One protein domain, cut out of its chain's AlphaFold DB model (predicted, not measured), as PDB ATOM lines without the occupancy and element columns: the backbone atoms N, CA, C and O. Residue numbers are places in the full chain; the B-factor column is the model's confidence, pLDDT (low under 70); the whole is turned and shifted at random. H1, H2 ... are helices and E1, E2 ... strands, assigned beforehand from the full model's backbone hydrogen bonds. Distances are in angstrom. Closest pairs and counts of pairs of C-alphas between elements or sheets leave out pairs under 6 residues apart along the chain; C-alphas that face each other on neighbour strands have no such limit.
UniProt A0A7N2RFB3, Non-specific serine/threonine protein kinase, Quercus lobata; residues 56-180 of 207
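What this domain is: This is residues 56 to 180 of the 207 residues of the protein "Non-specific serine/threonine protein kinase" of Quercus lobata (UniProt A0A7N2RFB3). The model has two lobes: a strongly twisted sheet of five strands with helix H1 packed on one face, and a smaller, loose lobe of two short hairpins, E1 with E2 and E3 with E4. The small strand pair E6 and E10 lies between E1 and the large sheet, and the short helix H2 packs over the sheet's edge strand E5. The printed part has 125 residues with two named helices and eleven named strands, in the order E1 E2 E3 E4 E5 E6 E7 H1 E8 E9 E10 E11 H2; the class is mixed. The large sheet has the order E5, E11, E8, E9, E7, all antiparallel. The whole is compact, with a radius of gyration of the C-alphas of 14.9 A and spans of 43 by 39 by 25 A.

How they stand to each other: E1, residues 56 to 59, and E2, residues 63 to 67, are a hairpin, with N 57 and O 65 2.9 A apart. E3, residues 72 to 74, and E4, residues 84 to 86, are another, with N 85 and O 73 2.8 A apart. E5, residues 97 to 103, is antiparallel to E11, residues 167 to 173; N 98 and O 172 are 2.8 A apart. E6, residues 105 to 107, pairs with E10, residues 158 to 160, with N 159 and O 106 at 2.9 A; the closest C-alphas of E1 and E10, those of Cys 56 and Tyr 159, are 4.4 A apart. E7, residues 111 to 116, H1, residues 120 to 129, and E8, residues 135 to 141, form a split strand-helix-strand unit, two strands that run the same way with E9, residues 146 to 152, between them; its crossover is right-handed. Within hydrogen-bond range are N 149 and O 115 across the neighbours E9 and E7, 2.9 A apart, N 137 and O 150 across the hairpin E8 and E9, 2.8 A apart, and N 169 and O 136 across the neighbours E11 and E8, 2.8 A apart. H1 is on one face of the sheet, making two layers, strands and helix; its closest C-alphas to E9 are those of Cys 123 and Cys 149, 5.6 A. H2, residues 174 to 179, lies over E5 at a height over the sheet of 7.7 A, its closest C-alphas those of Gly 98 and Lys 174, 5.0 A. Every O i to N i+4 pair is within hydrogen-bond range in H1, and 1 of 2 in H2.

Where its parts are: E1 begins at C-alpha 56, (104.250, 111.088, 75.439). From first to last C-alpha E5 measures 19.4 A, E8 19.1 A, E9 19.5 A, E11 18.9 A and H1 14.4 A. H2 ends at C-alpha 179, (108.807, 89.438, 67.685).

The domain as a whole: The C-alphas farthest apart, those of Arg 78 and Gly 145, are 45.6 A apart. The printed part has no cut, and no link is long. The mean pLDDT of the printed part is 86.2; residues 60 to 62, 91, 93 to 95 and 179 to 180 are under 70.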
ATOM      1  N   CYS A  56     105.181 110.023  75.745       87.75
ATOM      2  CA  CYS A  56     104.250 111.088  75.439       87.75
ATOM      3  C   CYS A  56     104.415 111.507  73.974       87.75
ATOM      4  O   CYS A  56     105.512 111.853  73.539       87.75
ATOM      5  N   SER A  57     103.334 111.512  73.202       85.06
ATOM      6  CA  SER A  57     103.287 112.184  71.904       85.06
ATOM      7  C   SER A  57     102.199 113.243  71.915       85.06
ATOM      8  O   SER A  57     101.263 113.211  72.719       85.06
ATOM      9  N   TYR A  58     102.316 114.211  71.017       76.94
ATOM     10  CA  TYR A  58     101.311 115.248  70.879       76.94
ATOM     11  C   TYR A  58     100.847 115.352  69.452       76.94
ATOM     12  O   TYR A  58     101.641 115.505  68.526       76.94
ATOM     13  N   VAL A  59      99.532 115.291  69.301       70.44
ATOM     14  CA  VAL A  59      98.874 115.411  68.013       70.44
ATOM     15  C   VAL A  59      98.015 116.663  68.068       70.44
ATOM     16  O   VAL A  59      97.143 116.798  68.931       70.44
ATOM     17  N   ILE A  60      98.266 117.591  67.146       66.75
ATOM     18  CA  ILE A  60      97.482 118.822  67.019       66.75
ATOM     19  C   ILE A  60      95.995 118.446  66.906       66.75
ATOM     20  O   ILE A  60      95.621 117.566  66.136       66.75
ATOM     21  N   GLY A  61      95.148 119.072  67.726       62.94
ATOM     22  CA  GLY A  61      93.703 118.815  67.772       62.94
ATOM     23  C   GLY A  61      93.264 117.630  68.644       62.94
ATOM     24  O   GLY A  61      92.144 117.651  69.139       62.94
ATOM     25  N   SER A  62      94.127 116.639  68.900       66.50
ATOM     26  CA  SER A  62      93.842 115.531  69.838       66.50
ATOM     27  C   SER A  62      94.522 115.693  71.201       66.50
ATOM     28  O   SER A  62      94.199 114.962  72.134       66.50
ATOM     29  N   GLY A  63      95.455 116.640  71.319       71.69
ATOM     30  CA  GLY A  63      96.195 116.899  72.546       71.69
ATOM     31  C   GLY A  63      97.267 115.846  72.823       71.69
ATOM     32  O   GLY A  63      97.797 115.193  71.917       71.69
ATOM     33  N   ARG A  64      97.603 115.712  74.107       77.25
ATOM     34  CA  ARG A  64      98.583 114.751  74.614       77.25
ATOM     35  C   ARG A  64      98.060 113.317  74.516       77.25
ATOM     36  O   ARG A  64      96.974 113.018  75.006       77.25
ATOM     37  N   LYS A  65      98.885 112.406  74.000       84.38
ATOM     38  CA  LYS A  65      98.666 110.958  74.050       84.38
ATOM     39  C   LYS A  65      99.821 110.277  74.778       84.38
ATOM     40  O   LYS A  65     100.981 110.596  74.541       84.38
ATOM     41  N   CYS A  66      99.486 109.328  75.642       88.06
ATOM     42  CA  CYS A  66     100.452 108.477  76.325       88.06
ATOM     43  C   CYS A  66     100.361 107.059  75.757       88.06
ATOM     44  O   CYS A  66      99.267 106.596  75.430       88.06
ATOM     45  N   PHE A  67     101.493 106.375  75.643       90.38
ATOM     46  CA  PHE A  67     101.553 104.979  75.214       90.38
ATOM     47  C   PHE A  67     102.744 104.264  75.854       90.38
ATOM     48  O   PHE A  67     103.707 104.891  76.302       90.38
ATOM     49  N   CYS A  68     102.670 102.937  75.923       93.56
ATOM     50  CA  CYS A  68     103.780 102.132  76.417       93.56
ATOM     51  C   CYS A  68     104.773 101.843  75.292       93.56
ATOM     52  O   CYS A  68     104.349 101.572  74.166       93.56
ATOM     53  N   PRO A  69     106.085 101.882  75.571       92.81
ATOM     54  CA  PRO A  69     107.070 101.416  74.618       92.81
ATOM     55  C   PRO A  69     106.941  99.895  74.417       92.81
ATOM     56  O   PRO A  69     106.346  99.195  75.243       92.81
ATOM     57  N   PRO A  70     107.517  99.353  73.339       90.44
ATOM     58  CA  PRO A  70     107.433  97.928  73.063       90.44
ATOM     59  C   PRO A  70     107.997  97.067  74.207       90.44
ATOM     60  O   PRO A  70     109.029  97.387  74.792       90.44
ATOM     61  N   GLY A  71     107.320  95.961  74.530       88.38
ATOM     62  CA  GLY A  71     107.673  95.090  75.666       88.38
ATOM     63  C   GLY A  71     107.197  95.595  77.035       88.38
ATOM     64  O   GLY A  71     107.485  94.962  78.052       88.38
ATOM     65  N   TYR A  72     106.450  96.702  77.061       92.38
ATOM     66  CA  TYR A  72     105.791  97.246  78.242       92.38
ATOM     67  C   TYR A  72     104.278  97.296  78.028       92.38
ATOM     68  O   TYR A  72     103.789  97.463  76.911       92.38
ATOM     69  N   LYS A  73     103.527  97.198  79.122       92.56
ATOM     70  CA  LYS A  73     102.066  97.301  79.146       92.56
ATOM     71  C   LYS A  73     101.616  98.329  80.172       92.56
ATOM     72  O   LYS A  73     102.336  98.633  81.123       92.56
ATOM     73  N   MET A  74     100.411  98.858  79.995       94.00
ATOM     74  CA  MET A  74      99.857  99.859  80.903       94.00
ATOM     75  C   MET A  74      99.647  99.250  82.290       94.00
ATOM     76  O   MET A  74      99.019  98.198  82.417       94.00
ATOM     77  N   LYS A  75     100.144  99.924  83.330       94.50
ATOM     78  CA  LYS A  75     100.025  99.447  84.714       94.50
ATOM     79  C   LYS A  75      98.589  99.547  85.231       94.50
ATOM     80  O   LYS A  75      98.111  98.678  85.954       94.50
ATOM     81  N   ASN A  76      97.893 100.615  84.853       92.38
ATOM     82  CA  ASN A  76      96.496 100.842  85.198       92.38
ATOM     83  C   ASN A  76      95.735 101.309  83.962       92.38
ATOM     84  O   ASN A  76      95.915 102.438  83.534       92.38
ATOM     85  N   CYS A  77      94.834 100.483  83.434       88.62
ATOM     86  CA  CYS A  77      94.068 100.778  82.217       88.62
ATOM     87  C   CYS A  77      93.169 102.027  82.288       88.62
ATOM     88  O   CYS A  77      92.586 102.410  81.279       88.62
ATOM     89  N   ARG A  78      92.985 102.621  83.471       87.88
ATOM     90  CA  ARG A  78      92.127 103.797  83.672       87.88
ATOM     91  C   ARG A  78      92.905 105.099  83.769       87.88
ATOM     92  O   ARG A  78      92.296 106.153  83.639       87.88
ATOM     93  N   ASP A  79      94.205 105.030  84.039       87.31
ATOM     94  CA  ASP A  79      94.976 106.213  84.391       87.31
ATOM     95  C   ASP A  79      96.449 106.079  83.979       87.31
ATOM     96  O   ASP A  79      97.212 105.280  84.529       87.31
ATOM     97  N   TRP A  80      96.840 106.908  83.009       88.31
ATOM     98  CA  TRP A  80      98.203 106.994  82.487       88.31
ATOM     99  C   TRP A  80      99.209 107.559  83.492       88.31
ATOM    100  O   TRP A  80     100.408 107.375  83.283       88.31
ATOM    101  N   ALA A  81      98.774 108.175  84.598       88.94
ATOM    102  CA  ALA A  81      99.673 108.632  85.658       88.94
ATOM    103  C   ALA A  81     100.465 107.472  86.293       88.94
ATOM    104  O   ALA A  81     101.595 107.656  86.740       88.94
ATOM    105  N   TYR A  82      99.916 106.252  86.270       92.38
ATOM    106  CA  TYR A  82     100.610 105.047  86.740       92.38
ATOM    107  C   TYR A  82     101.655 104.521  85.750       92.38
ATOM    108  O   TYR A  82     102.479 103.684  86.126       92.38
ATOM    109  N   GLY A  83     101.622 104.999  84.504       94.06
ATOM    110  CA  GLY A  83     102.564 104.635  83.458       94.06
ATOM    111  C   GLY A  83     102.469 103.171  83.038       94.06
ATOM    112  O   GLY A  83     101.387 102.573  82.993       94.06
ATOM    113  N   CYS A  84     103.624 102.601  82.717       95.31
ATOM    114  CA  CYS A  84     103.754 101.252  82.191       95.31
ATOM    115  C   CYS A  84     104.657 100.378  83.063       95.31
ATOM    116  O   CYS A  84     105.520 100.855  83.805       95.31
ATOM    117  N   GLU A  85     104.480  99.072  82.930       93.06
ATOM    118  CA  GLU A  85     105.313  98.041  83.539       93.06
ATOM    119  C   GLU A  85     105.810  97.065  82.465       93.06
ATOM    120  O   GLU A  85     105.116  96.857  81.465       93.06
ATOM    121  N   PRO A  86     107.013  96.490  82.624       90.00
ATOM    122  CA  PRO A  86     107.529  95.524  81.665       90.00
ATOM    123  C   PRO A  86     106.645  94.271  81.648       90.00
ATOM    124  O   PRO A  86     106.169  93.805  82.683       90.00
ATOM    125  N   GLU A  87     106.416  93.708  80.464       87.62
ATOM    126  CA  GLU A  87     105.629  92.476  80.317       87.62
ATOM    127  C   GLU A  87     106.379  91.230  80.798       87.62
ATOM    128  O   GLU A  87     105.762  90.215  81.119       87.62
ATOM    129  N   VAL A  88     107.710  91.303  80.808       83.00
ATOM    130  CA  VAL A  88     108.621  90.230  81.205       83.00
ATOM    131  C   VAL A  88     109.633  90.809  82.180       83.00
ATOM    132  O   VAL A  88     110.128  91.918  81.980       83.00
ATOM    133  N   ASP A  89     109.944  90.055  83.227       76.62
ATOM    134  CA  ASP A  89     110.976  90.436  84.182       76.62
ATOM    135  C   ASP A  89     112.352  90.472  83.495       76.62
ATOM    136  O   ASP A  89     112.837  89.463  82.982       76.62
ATOM    137  N   LEU A  90     112.963  91.655  83.499       71.44
ATOM    138  CA  LEU A  90     114.274  91.949  82.924       71.44
ATOM    139  C   LEU A  90     115.426  91.718  83.914       71.44
ATOM    140  O   LEU A  90     116.517  92.251  83.717       71.44
ATOM    141  N   SER A  91     115.200  90.947  84.984       69.19
ATOM    142  CA  SER A  91     116.243  90.637  85.963       69.19
ATOM    143  C   SER A  91     117.539  90.143  85.303       69.19
ATOM    144  O   SER A  91     117.534  89.303  84.397       69.19
ATOM    145  N   CYS A  92     118.659  90.656  85.813       73.50
ATOM    146  CA  CYS A  92     120.005  90.500  85.254       73.50
ATOM    147  C   CYS A  92     120.425  89.045  84.964       73.50
ATOM    148  O   CYS A  92     121.242  88.800  84.085       73.50
ATOM    149  N   ASN A  93     119.838  88.074  85.670       66.94
ATOM    150  CA  ASN A  93     120.230  86.665  85.604       66.94
ATOM    151  C   ASN A  93     119.286  85.776  84.776       66.94
ATOM    152  O   ASN A  93     119.538  84.579  84.671       66.94
ATOM    153  N   ARG A  94     118.166  86.298  84.252       62.03
ATOM    154  CA  ARG A  94     117.096  85.449  83.684       62.03
ATOM    155  C   ARG A  94     116.909  85.559  82.178       62.03
ATOM    156  O   ARG A  94     116.126  84.797  81.618       62.03
ATOM    157  N   SER A  95     117.549  86.506  81.502       66.94
ATOM    158  CA  SER A  95     117.317  86.738  80.073       66.94
ATOM    159  C   SER A  95     118.582  87.219  79.393       66.94
ATOM    160  O   SER A  95     119.274  88.060  79.948       66.94
ATOM    161  N   GLU A  96     118.846  86.742  78.174       79.12
ATOM    162  CA  GLU A  96     119.812  87.405  77.301       79.12
ATOM    163  C   GLU A  96     119.238  88.767  76.884       79.12
ATOM    164  O   GLU A  96     118.232  88.810  76.157       79.12
ATOM    165  N   PRO A  97     119.826  89.883  77.346       83.81
ATOM    166  CA  PRO A  97     119.352  91.203  76.981       83.81
ATOM    167  C   PRO A  97     119.755  91.530  75.540       83.81
ATOM    168  O   PRO A  97     120.800  91.114  75.034       83.81
ATOM    169  N   GLY A  98     118.915  92.308  74.877       89.12
ATOM    170  CA  GLY A  98     119.238  93.009  73.647       89.12
ATOM    171  C   GLY A  98     118.659  94.417  73.689       89.12
ATOM    172  O   GLY A  98     118.023  94.808  74.670       89.12
ATOM    173  N   PHE A  99     118.853  95.166  72.607       92.00
ATOM    174  CA  PHE A  99     118.352  96.529  72.503       92.00
ATOM    175  C   PHE A  99     117.485  96.718  71.270       92.00
ATOM    176  O   PHE A  99     117.882  96.366  70.160       92.00
ATOM    177  N   LEU A 100     116.314  97.312  71.478       92.75
ATOM    178  CA  LEU A 100     115.437  97.762  70.412       92.75
ATOM    179  C   LEU A 100     115.653  99.256  70.179       92.75
ATOM    180  O   LEU A 100     115.479 100.061  71.093       92.75
ATOM    181  N   ARG A 101     115.999  99.633  68.947       92.94
ATOM    182  CA  ARG A 101     116.096 101.039  68.554       92.94
ATOM    183  C   ARG A 101     114.699 101.635  68.388       92.94
ATOM    184  O   ARG A 101     113.910 101.149  67.584       92.94
ATOM    185  N   MET A 102     114.441 102.737  69.080       92.00
ATOM    186  CA  MET A 102     113.280 103.595  68.873       92.00
ATOM    187  C   MET A 102     113.755 104.956  68.366       92.00
ATOM    188  O   MET A 102     114.425 105.704  69.080       92.00
ATOM    189  N   SER A 103     113.432 105.257  67.111       90.94
ATOM    190  CA  SER A 103     113.740 106.549  66.497       90.94
ATOM    191  C   SER A 103     112.814 107.639  67.020       90.94
ATOM    192  O   SER A 103     111.663 107.360  67.353       90.94
ATOM    193  N   HIS A 104     113.300 108.882  67.031       88.50
ATOM    194  CA  HIS A 104     112.514 110.064  67.391       88.50
ATOM    195  C   HIS A 104     111.968 110.033  68.827       88.50
ATOM    196  O   HIS A 104     110.983 110.706  69.134       88.50
ATOM    197  N   ALA A 105     112.602 109.242  69.698       89.94
ATOM    198  CA  ALA A 105     112.196 109.023  71.077       89.94
ATOM    199  C   ALA A 105     113.355 109.237  72.052       89.94
ATOM    200  O   ALA A 105     114.505 108.913  71.749       89.94
ATOM    201  N   ASP A 106     113.021 109.727  73.242       89.44
ATOM    202  CA  ASP A 106     113.941 109.883  74.365       89.44
ATOM    203  C   ASP A 106     113.169 109.850  75.697       89.44
ATOM    204  O   ASP A 106     111.957 110.057  75.740       89.44
ATOM    205  N   PHE A 107     113.882 109.551  76.778       90.44
ATOM    206  CA  PHE A 107     113.418 109.630  78.158       90.44
ATOM    207  C   PHE A 107     114.296 110.648  78.870       90.44
ATOM    208  O   PHE A 107     115.410 110.326  79.281       90.44
ATOM    209  N   TYR A 108     113.834 111.893  78.938       86.19
ATOM    210  CA  TYR A 108     114.687 113.003  79.342       86.19
ATOM    211  C   TYR A 108     115.090 112.919  80.825       86.19
ATOM    212  O   TYR A 108     114.243 112.794  81.716       86.19
ATOM    213  N   GLY A 109     116.398 113.030  81.079       82.81
ATOM    214  CA  GLY A 109     116.999 112.998  82.411       82.81
ATOM    215  C   GLY A 109     117.094 111.604  83.046       82.81
ATOM    216  O   GLY A 109     116.912 110.574  82.400       82.81
ATOM    217  N   HIS A 110     117.386 111.590  84.353       77.06
ATOM    218  CA  HIS A 110     117.581 110.379  85.171       77.06
ATOM    219  C   HIS A 110     118.630 109.395  84.625       77.06
ATOM    220  O   HIS A 110     118.516 108.173  84.788       77.06
ATOM    221  N   ASP A 111     119.667 109.952  84.008       81.31
ATOM    222  CA  ASP A 111     120.830 109.220  83.534       81.31
ATOM    223  C   ASP A 111     121.725 108.845  84.727       81.31
ATOM    224  O   ASP A 111     121.941 109.651  85.634       81.31
ATOM    225  N   VAL A 112     122.234 107.611  84.752       73.81
ATOM    226  CA  VAL A 112     123.205 107.167  85.777       73.81
ATOM    227  C   VAL A 112     124.512 107.908  85.610       73.81
ATOM    228  O   VAL A 112     125.158 108.306  86.575       73.81
ATOM    229  N   ASN A 113     124.918 108.023  84.351       74.31
ATOM    230  CA  ASN A 113     126.184 108.583  83.965       74.31
ATOM    231  C   ASN A 113     126.055 109.180  82.566       74.31
ATOM    232  O   ASN A 113     125.366 108.629  81.702       74.31
ATOM    233  N   ILE A 114     126.759 110.286  82.365       84.00
ATOM    234  CA  ILE A 114     126.924 110.933  81.071       84.00
ATOM    235  C   ILE A 114     128.377 110.695  80.684       84.00
ATOM    236  O   ILE A 114     129.292 111.228  81.306       84.00
ATOM    237  N   SER A 115     128.599 109.819  79.706       88.19
ATOM    238  CA  SER A 115     129.947 109.433  79.286       88.19
ATOM    239  C   SER A 115     130.293 110.080  77.952       88.19
ATOM    240  O   SER A 115     129.607 109.880  76.950       88.19
ATOM    241  N   HIS A 116     131.353 110.882  77.954       90.75
ATOM    242  CA  HIS A 116     131.839 111.601  76.780       90.75
ATOM    243  C   HIS A 116     132.850 110.763  76.000       90.75
ATOM    244  O   HIS A 116     133.647 110.037  76.593       90.75
ATOM    245  N   ASN A 117     132.852 110.918  74.677       89.62
ATOM    246  CA  ASN A 117     133.763 110.255  73.747       89.62
ATOM    247  C   ASN A 117     133.692 108.716  73.792       89.62
ATOM    248  O   ASN A 117     134.679 108.023  73.560       89.62
ATOM    249  N   TYR A 118     132.516 108.181  74.124       92.31
ATOM    250  CA  TYR A 118     132.241 106.746  74.052       92.31
ATOM    251  C   TYR A 118     131.804 106.386  72.639       92.31
ATOM    252  O   TYR A 118     131.121 107.174  71.995       92.31
ATOM    253  N   THR A 119     132.135 105.194  72.157       94.00
ATOM    254  CA  THR A 119     131.518 104.640  70.947       94.00
ATOM    255  C   THR A 119     130.117 104.110  71.248       94.00
ATOM    256  O   THR A 119     129.722 103.930  72.405       94.00
ATOM    257  N   PHE A 120     129.354 103.820  70.195       93.88
ATOM    258  CA  PHE A 120     128.049 103.179  70.332       93.88
ATOM    259  C   PHE A 120     128.135 101.859  71.115       93.88
ATOM    260  O   PHE A 120     127.366 101.650  72.053       93.88
ATOM    261  N   ASP A 121     129.096 100.996  70.770       95.19
ATOM    262  CA  ASP A 121     129.280  99.702  71.433       95.19
ATOM    263  C   ASP A 121     129.699  99.867  72.893       95.19
ATOM    264  O   ASP A 121     129.159  99.187  73.757       95.19
ATOM    265  N   GLN A 122     130.572 100.830  73.202       94.81
ATOM    266  CA  GLN A 122     130.929 101.127  74.591       94.81
ATOM    267  C   GLN A 122     129.714 101.595  75.401       94.81
ATOM    268  O   GLN A 122     129.548 101.191  76.548       94.81
ATOM    269  N   CYS A 123     128.837 102.412  74.810       94.44
ATOM    270  CA  CYS A 123     127.605 102.855  75.462       94.44
ATOM    271  C   CYS A 123     126.617 101.699  75.694       94.44
ATOM    272  O   CYS A 123     126.008 101.581  76.761       94.44
ATOM    273  N   ARG A 124     126.495 100.808  74.705       94.06
ATOM    274  CA  ARG A 124     125.710  99.578  74.820       94.06
ATOM    275  C   ARG A 124     126.235  98.702  75.954       94.06
ATOM    276  O   ARG A 124     125.453  98.265  76.795       94.06
ATOM    277  N   ASP A 125     127.539  98.458  75.979       92.94
ATOM    278  CA  ASP A 125     128.175  97.550  76.929       92.94
ATOM    279  C   ASP A 125     128.142  98.122  78.357       92.94
ATOM    280  O   ASP A 125     127.893  97.379  79.305       92.94
ATOM    281  N   LEU A 126     128.240  99.450  78.507       92.31
ATOM    282  CA  LEU A 126     127.987 100.158  79.768       92.31
ATOM    283  C   LEU A 126     126.583  99.836  80.318       92.31
ATOM    284  O   LEU A 126     126.433  99.470  81.481       92.31
ATOM    285  N   CYS A 127     125.542  99.904  79.480       91.81
ATOM    286  CA  CYS A 127     124.174  99.572  79.897       91.81
ATOM    287  C   CYS A 127     123.942  98.062  80.111       91.81
ATOM    288  O   CYS A 127     123.028  97.651  80.833       91.81
ATOM    289  N   LEU A 128     124.733  97.200  79.469       90.31
ATOM    290  CA  LEU A 128     124.680  95.756  79.709       90.31
ATOM    291  C   LEU A 128     125.283  95.384  81.063       90.31
ATOM    292  O   LEU A 128     124.712  94.532  81.742       90.31
ATOM    293  N   ALA A 129     126.385  96.033  81.447       89.62
ATOM    294  CA  ALA A 129     127.049  95.826  82.730       89.62
ATOM    295  C   ALA A 129     126.185  96.281  83.920       89.62
ATOM    296  O   ALA A 129     126.219  95.662  84.981       89.62
ATOM    297  N   GLU A 130     125.369  97.319  83.726       88.62
ATOM    298  CA  GLU A 130     124.460  97.836  84.747       88.62
ATOM    299  C   GLU A 130     123.105  97.113  84.734       88.62
ATOM    300  O   GLU A 130     122.298  97.239  83.802       88.62
ATOM    301  N   CYS A 131     122.812  96.369  85.804       86.75
ATOM    302  CA  CYS A 131     121.579  95.584  85.911       86.75
ATOM    303  C   CYS A 131     120.314  96.438  85.857       86.75
ATOM    304  O   CYS A 131     119.354  96.071  85.179       86.75
ATOM    305  N   ASP A 132     120.339  97.596  86.513       87.62
ATOM    306  CA  ASP A 132     119.203  98.512  86.554       87.62
ATOM    307  C   ASP A 132     119.088  99.375  85.294       87.62
ATOM    308  O   ASP A 132     118.095 100.088  85.132       87.62
ATOM    309  N   CYS A 133     120.069  99.331  84.383       91.12
ATOM    310  CA  CYS A 133     119.972 100.070  83.134       91.12
ATOM    311  C   CYS A 133     118.831  99.511  82.278       91.12
ATOM    312  O   CYS A 133     118.756  98.313  82.005       91.12
ATOM    313  N   LYS A 134     117.944 100.402  81.839       91.94
ATOM    314  CA  LYS A 134     116.738 100.093  81.064       91.94
ATOM    315  C   LYS A 134     116.843 100.520  79.610       91.94
ATOM    316  O   LYS A 134     116.138  99.973  78.767       91.94
ATOM    317  N   ALA A 135     117.672 101.509  79.315       93.94
ATOM    318  CA  ALA A 135     117.908 101.994  77.965       93.94
ATOM    319  C   ALA A 135     119.211 102.788  77.909       93.94
ATOM    320  O   ALA A 135     119.710 103.233  78.941       93.94
ATOM    321  N   PHE A 136     119.712 103.037  76.706       94.31
ATOM    322  CA  PHE A 136     120.736 104.054  76.502       94.31
ATOM    323  C   PHE A 136     120.420 104.938  75.298       94.31
ATOM    324  O   PHE A 136     119.731 104.523  74.363       94.31
ATOM    325  N   GLN A 137     120.935 106.159  75.326       93.38
ATOM    326  CA  GLN A 137     120.958 107.073  74.194       93.38
ATOM    327  C   GLN A 137     122.406 107.277  73.761       93.38
ATOM    328  O   GLN A 137     123.308 107.375  74.593       93.38
ATOM    329  N   TYR A 138     122.615 107.347  72.453       92.12
ATOM    330  CA  TYR A 138     123.915 107.610  71.859       92.12
ATOM    331  C   TYR A 138     123.754 108.697  70.807       92.12
ATOM    332  O   TYR A 138     123.115 108.463  69.780       92.12
ATOM    333  N   ASN A 139     124.335 109.865  71.071       89.19
ATOM    334  CA  ASN A 139     124.259 111.018  70.185       89.19
ATOM    335  C   ASN A 139     125.670 111.528  69.892       89.19
ATOM    336  O   ASN A 139     126.502 111.598  70.792       89.19
ATOM    337  N   PHE A 140     125.938 111.901  68.643       87.81
ATOM    338  CA  PHE A 140     127.119 112.689  68.305       87.81
ATOM    339  C   PHE A 140     126.752 114.166  68.410       87.81
ATOM    340  O   PHE A 140     125.802 114.597  67.759       87.81
ATOM    341  N   ASP A 141     127.460 114.913  69.250       85.25
ATOM    342  CA  ASP A 141     127.240 116.345  69.391       85.25
ATOM    343  C   ASP A 141     128.254 117.088  68.513       85.25
ATOM    344  O   ASP A 141     129.457 117.112  68.785       85.25
ATOM    345  N   GLU A 142     127.751 117.661  67.418       86.06
ATOM    346  CA  GLU A 142     128.553 118.375  66.423       86.06
ATOM    347  C   GLU A 142     129.217 119.637  66.988       86.06
ATOM    348  O   GLU A 142     130.272 120.035  66.496       86.06
ATOM    349  N   TYR A 143     128.643 120.259  68.024       84.69
ATOM    350  CA  TYR A 143     129.176 121.494  68.602       84.69
ATOM    351  C   TYR A 143     130.401 121.235  69.473       84.69
ATOM    352  O   TYR A 143     131.352 122.016  69.447       84.69
ATOM    353  N   VAL A 144     130.384 120.148  70.244       85.12
ATOM    354  CA  VAL A 144     131.527 119.754  71.086       85.12
ATOM    355  C   VAL A 144     132.492 118.802  70.373       85.12
ATOM    356  O   VAL A 144     133.631 118.653  70.811       85.12
ATOM    357  N   GLY A 145     132.076 118.189  69.260       90.19
ATOM    358  CA  GLY A 145     132.921 117.353  68.403       90.19
ATOM    359  C   GLY A 145     133.159 115.934  68.926       90.19
ATOM    360  O   GLY A 145     134.078 115.259  68.462       90.19
ATOM    361  N   PHE A 146     132.359 115.467  69.885       89.38
ATOM    362  CA  PHE A 146     132.439 114.108  70.418       89.38
ATOM    363  C   PHE A 146     131.054 113.510  70.677       89.38
ATOM    364  O   PHE A 146     130.045 114.203  70.796       89.38
ATOM    365  N   SER A 147     131.009 112.183  70.766       91.19
ATOM    366  CA  SER A 147     129.804 111.433  71.106       91.19
ATOM    367  C   SER A 147     129.524 111.437  72.602       91.19
ATOM    368  O   SER A 147     130.427 111.312  73.431       91.19
ATOM    369  N   ILE A 148     128.247 111.528  72.952       91.56
ATOM    370  CA  ILE A 148     127.760 111.465  74.322       91.56
ATOM    371  C   ILE A 148     126.866 110.236  74.469       91.56
ATOM    372  O   ILE A 148     125.932 110.012  73.693       91.56
ATOM    373  N   CYS A 149     127.183 109.440  75.482       92.88
ATOM    374  CA  CYS A 149     126.419 108.285  75.916       92.88
ATOM    375  C   CYS A 149     125.612 108.631  77.169       92.88
ATOM    376  O   CYS A 149     126.174 109.124  78.152       92.88
ATOM    377  N   TYR A 150     124.326 108.294  77.150       92.56
ATOM    378  CA  TYR A 150     123.420 108.444  78.283       92.56
ATOM    379  C   TYR A 150     122.829 107.082  78.644       92.56
ATOM    380  O   TYR A 150     121.954 106.583  77.935       92.56
ATOM    381  N   ALA A 151     123.294 106.463  79.730       93.12
ATOM    382  CA  ALA A 151     122.699 105.230  80.248       93.12
ATOM    383  C   ALA A 151     121.588 105.546  81.255       93.12
ATOM    384  O   ALA A 151     121.801 106.276  82.226       93.12
ATOM    385  N   LYS A 152     120.403 104.968  81.046       92.25
ATOM    386  CA  LYS A 152     119.178 105.328  81.766       92.25
ATOM    387  C   LYS A 152     118.727 104.199  82.688       92.25
ATOM    388  O   LYS A 152     118.369 103.122  82.216       92.25
ATOM    389  N   ILE A 153     118.664 104.456  83.996       90.75
ATOM    390  CA  ILE A 153     118.106 103.514  84.997       90.75
ATOM    391  C   ILE A 153     116.608 103.684  85.220       90.75
ATOM    392  O   ILE A 153     115.910 102.787  85.698       90.75
ATOM    393  N   ARG A 154     116.083 104.863  84.892       90.88
ATOM    394  CA  ARG A 154     114.664 105.173  85.005       90.88
ATOM    395  C   ARG A 154     114.195 105.751  83.688       90.88
ATOM    396  O   ARG A 154     114.831 106.624  83.120       90.88
ATOM    397  N   LEU A 155     113.061 105.247  83.224       92.69
ATOM    398  CA  LEU A 155     112.401 105.738  82.029       92.69
ATOM    399  C   LEU A 155     111.344 106.741  82.486       92.69
ATOM    400  O   LEU A 155     110.231 106.359  82.842       92.69
ATOM    401  N   LEU A 156     111.727 108.009  82.579       91.62
ATOM    402  CA  LEU A 156     110.861 109.117  82.986       91.62
ATOM    403  C   LEU A 156     110.856 110.179  81.889       91.62
ATOM    404  O   LEU A 156     111.756 110.193  81.053       91.62
ATOM    405  N   ASN A 157     109.814 111.014  81.876       88.81
ATOM    406  CA  ASN A 157     109.649 112.090  80.894       88.81
ATOM    407  C   ASN A 157     109.869 111.599  79.454       88.81
ATOM    408  O   ASN A 157     110.576 112.214  78.658       88.81
ATOM    409  N   GLY A 158     109.305 110.426  79.153       90.50
ATOM    410  CA  GLY A 158     109.405 109.819  77.839       90.50
ATOM    411  C   GLY A 158     108.622 110.627  76.820       90.50
ATOM    412  O   GLY A 158     107.459 110.948  77.060       90.50
ATOM    413  N   TYR A 159     109.214 110.909  75.667       88.19
ATOM    414  CA  TYR A 159     108.528 111.573  74.569       88.19
ATOM    415  C   TYR A 159     108.896 110.972  73.214       88.19
ATOM    416  O   TYR A 159     109.978 110.423  73.029       88.19
ATOM    417  N   LEU A 160     107.961 111.076  72.270       87.75
ATOM    418  CA  LEU A 160     108.122 110.695  70.872       87.75
ATOM    419  C   LEU A 160     107.710 111.885  70.002       87.75
ATOM    420  O   LEU A 160     106.562 112.333  70.062       87.75
ATOM    421  N   SER A 161     108.639 112.394  69.197       83.00
ATOM    422  CA  SER A 161     108.409 113.554  68.338       83.00
ATOM    423  C   SER A 161     109.207 113.447  67.041       83.00
ATOM    424  O   SER A 161     110.428 113.348  67.125       83.00
ATOM    425  N   PRO A 162     108.575 113.561  65.856       80.88
ATOM    426  CA  PRO A 162     109.280 113.553  64.570       80.88
ATOM    427  C   PRO A 162     110.415 114.584  64.471       80.88
ATOM    428  O   PRO A 162     111.399 114.351  63.778       80.88
ATOM    429  N   ASP A 163     110.297 115.700  65.194       78.44
ATOM    430  CA  ASP A 163     111.307 116.762  65.228       78.44
ATOM    431  C   ASP A 163     112.576 116.377  66.007       78.44
ATOM    432  O   ASP A 163     113.587 117.075  65.929       78.44
ATOM    433  N   LEU A 164     112.526 115.309  66.813       76.81
ATOM    434  CA  LEU A 164     113.667 114.868  67.599       76.81
ATOM    435  C   LEU A 164     114.636 114.097  66.707       76.81
ATOM    436  O   LEU A 164     114.347 112.979  66.279       76.81
ATOM    437  N   ASN A 165     115.829 114.646  66.506       76.69
ATOM    438  CA  ASN A 165     116.925 113.932  65.863       76.69
ATOM    439  C   ASN A 165     117.710 113.098  66.892       76.69
ATOM    440  O   ASN A 165     118.873 113.362  67.180       76.69
ATOM    441  N   GLY A 166     117.036 112.130  67.514       81.56
ATOM    442  CA  GLY A 166     117.577 111.308  68.595       81.56
ATOM    443  C   GLY A 166     116.954 109.917  68.595       81.56
ATOM    444  O   GLY A 166     115.803 109.740  68.194       81.56
ATOM    445  N   ASN A 167     117.729 108.917  69.013       90.69
ATOM    446  CA  ASN A 167     117.274 107.531  69.106       90.69
ATOM    447  C   ASN A 167     117.556 106.997  70.507       90.69
ATOM    448  O   ASN A 167     118.678 107.130  70.997       90.69
ATOM    449  N   ILE A 168     116.575 106.327  71.103       93.50
ATOM    450  CA  ILE A 168     116.757 105.578  72.344       93.50
ATOM    451  C   ILE A 168     116.834 104.082  72.031       93.50
ATOM    452  O   ILE A 168     116.106 103.564  71.183       93.50
ATOM    453  N   TYR A 169     117.726 103.377  72.714       94.56
ATOM    454  CA  TYR A 169     117.925 101.940  72.587       94.56
ATOM    455  C   TYR A 169     117.396 101.272  73.855       94.56
ATOM    456  O   TYR A 169     118.037 101.309  74.902       94.56
ATOM    457  N   LEU A 170     116.192 100.706  73.773       94.19
ATOM    458  CA  LEU A 170     115.466 100.131  74.905       94.19
ATOM    459  C   LEU A 170     115.935  98.700  75.183       94.19
ATOM    460  O   LEU A 170     115.889  97.853  74.289       94.19
ATOM    461  N   LYS A 171     116.354  98.419  76.420       92.25
ATOM    462  CA  LYS A 171     116.772  97.082  76.860       92.25
ATOM    463  C   LYS A 171     115.545  96.182  76.980       92.25
ATOM    464  O   LYS A 171     114.610  96.487  77.720       92.25
ATOM    465  N   LEU A 172     115.553  95.070  76.254       90.25
ATOM    466  CA  LEU A 172     114.481  94.072  76.225       90.25
ATOM    467  C   LEU A 172     115.081  92.658  76.190       90.25
ATOM    468  O   LEU A 172     116.226  92.495  75.760       90.25
ATOM    469  N   PRO A 173     114.334  91.608  76.578       88.50
ATOM    470  CA  PRO A 173     114.770  90.242  76.310       88.50
ATOM    471  C   PRO A 173     114.877  90.028  74.793       88.50
ATOM    472  O   PRO A 173     113.968  90.426  74.055       88.50
ATOM    473  N   LYS A 174     115.934  89.362  74.307       84.56
ATOM    474  CA  LYS A 174     116.126  89.111  72.861       84.56
ATOM    475  C   LYS A 174     114.900  88.495  72.175       84.56
ATOM    476  O   LYS A 174     114.581  88.863  71.046       84.56
ATOM    477  N   SER A 175     114.174  87.610  72.862       81.31
ATOM    478  CA  SER A 175     112.949  86.977  72.348       81.31
ATOM    479  C   SER A 175     111.858  87.985  71.958       81.31
ATOM    480  O   SER A 175     111.163  87.781  70.965       81.31
ATOM    481  N   LYS A 176     111.728  89.099  72.692       80.81
ATOM    482  CA  LYS A 176     110.761  90.165  72.394       80.81
ATOM    483  C   LYS A 176     111.197  91.025  71.212       80.81
ATOM    484  O   LYS A 176     110.347  91.425  70.421       80.81
ATOM    485  N   ILE A 177     112.496  91.258  71.046       80.75
ATOM    486  CA  ILE A 177     113.029  92.037  69.917       80.75
ATOM    487  C   ILE A 177     112.717  91.330  68.596       80.75
ATOM    488  O   ILE A 177     112.187  91.950  67.680       80.75
ATOM    489  N   LEU A 178     112.943  90.013  68.534       72.69
ATOM    490  CA  LEU A 178     112.642  89.204  67.347       72.69
ATOM    491  C   LEU A 178     111.158  89.280  66.950       72.69
ATOM    492  O   LEU A 178     110.843  89.366  65.764       72.69
ATOM    493  N   SER A 179     110.251  89.320  67.933       63.28
ATOM    494  CA  SER A 179     108.807  89.438  67.685       63.28
ATOM    495  C   SER A 179     108.354  90.811  67.163       63.28
ATOM    496  O   SER A 179     107.251  90.921  66.639       63.28
ATOM    497  N   GLN A 180     109.186  91.850  67.285       61.09
ATOM    498  CA  GLN A 180     108.835  93.239  66.957       61.09
ATOM    499  C   GLN A 180     109.409  93.733  65.626       61.09
ATOM    500  O   GLN A 180     109.182  94.877  65.244       61.09
TER     501      GLN A 180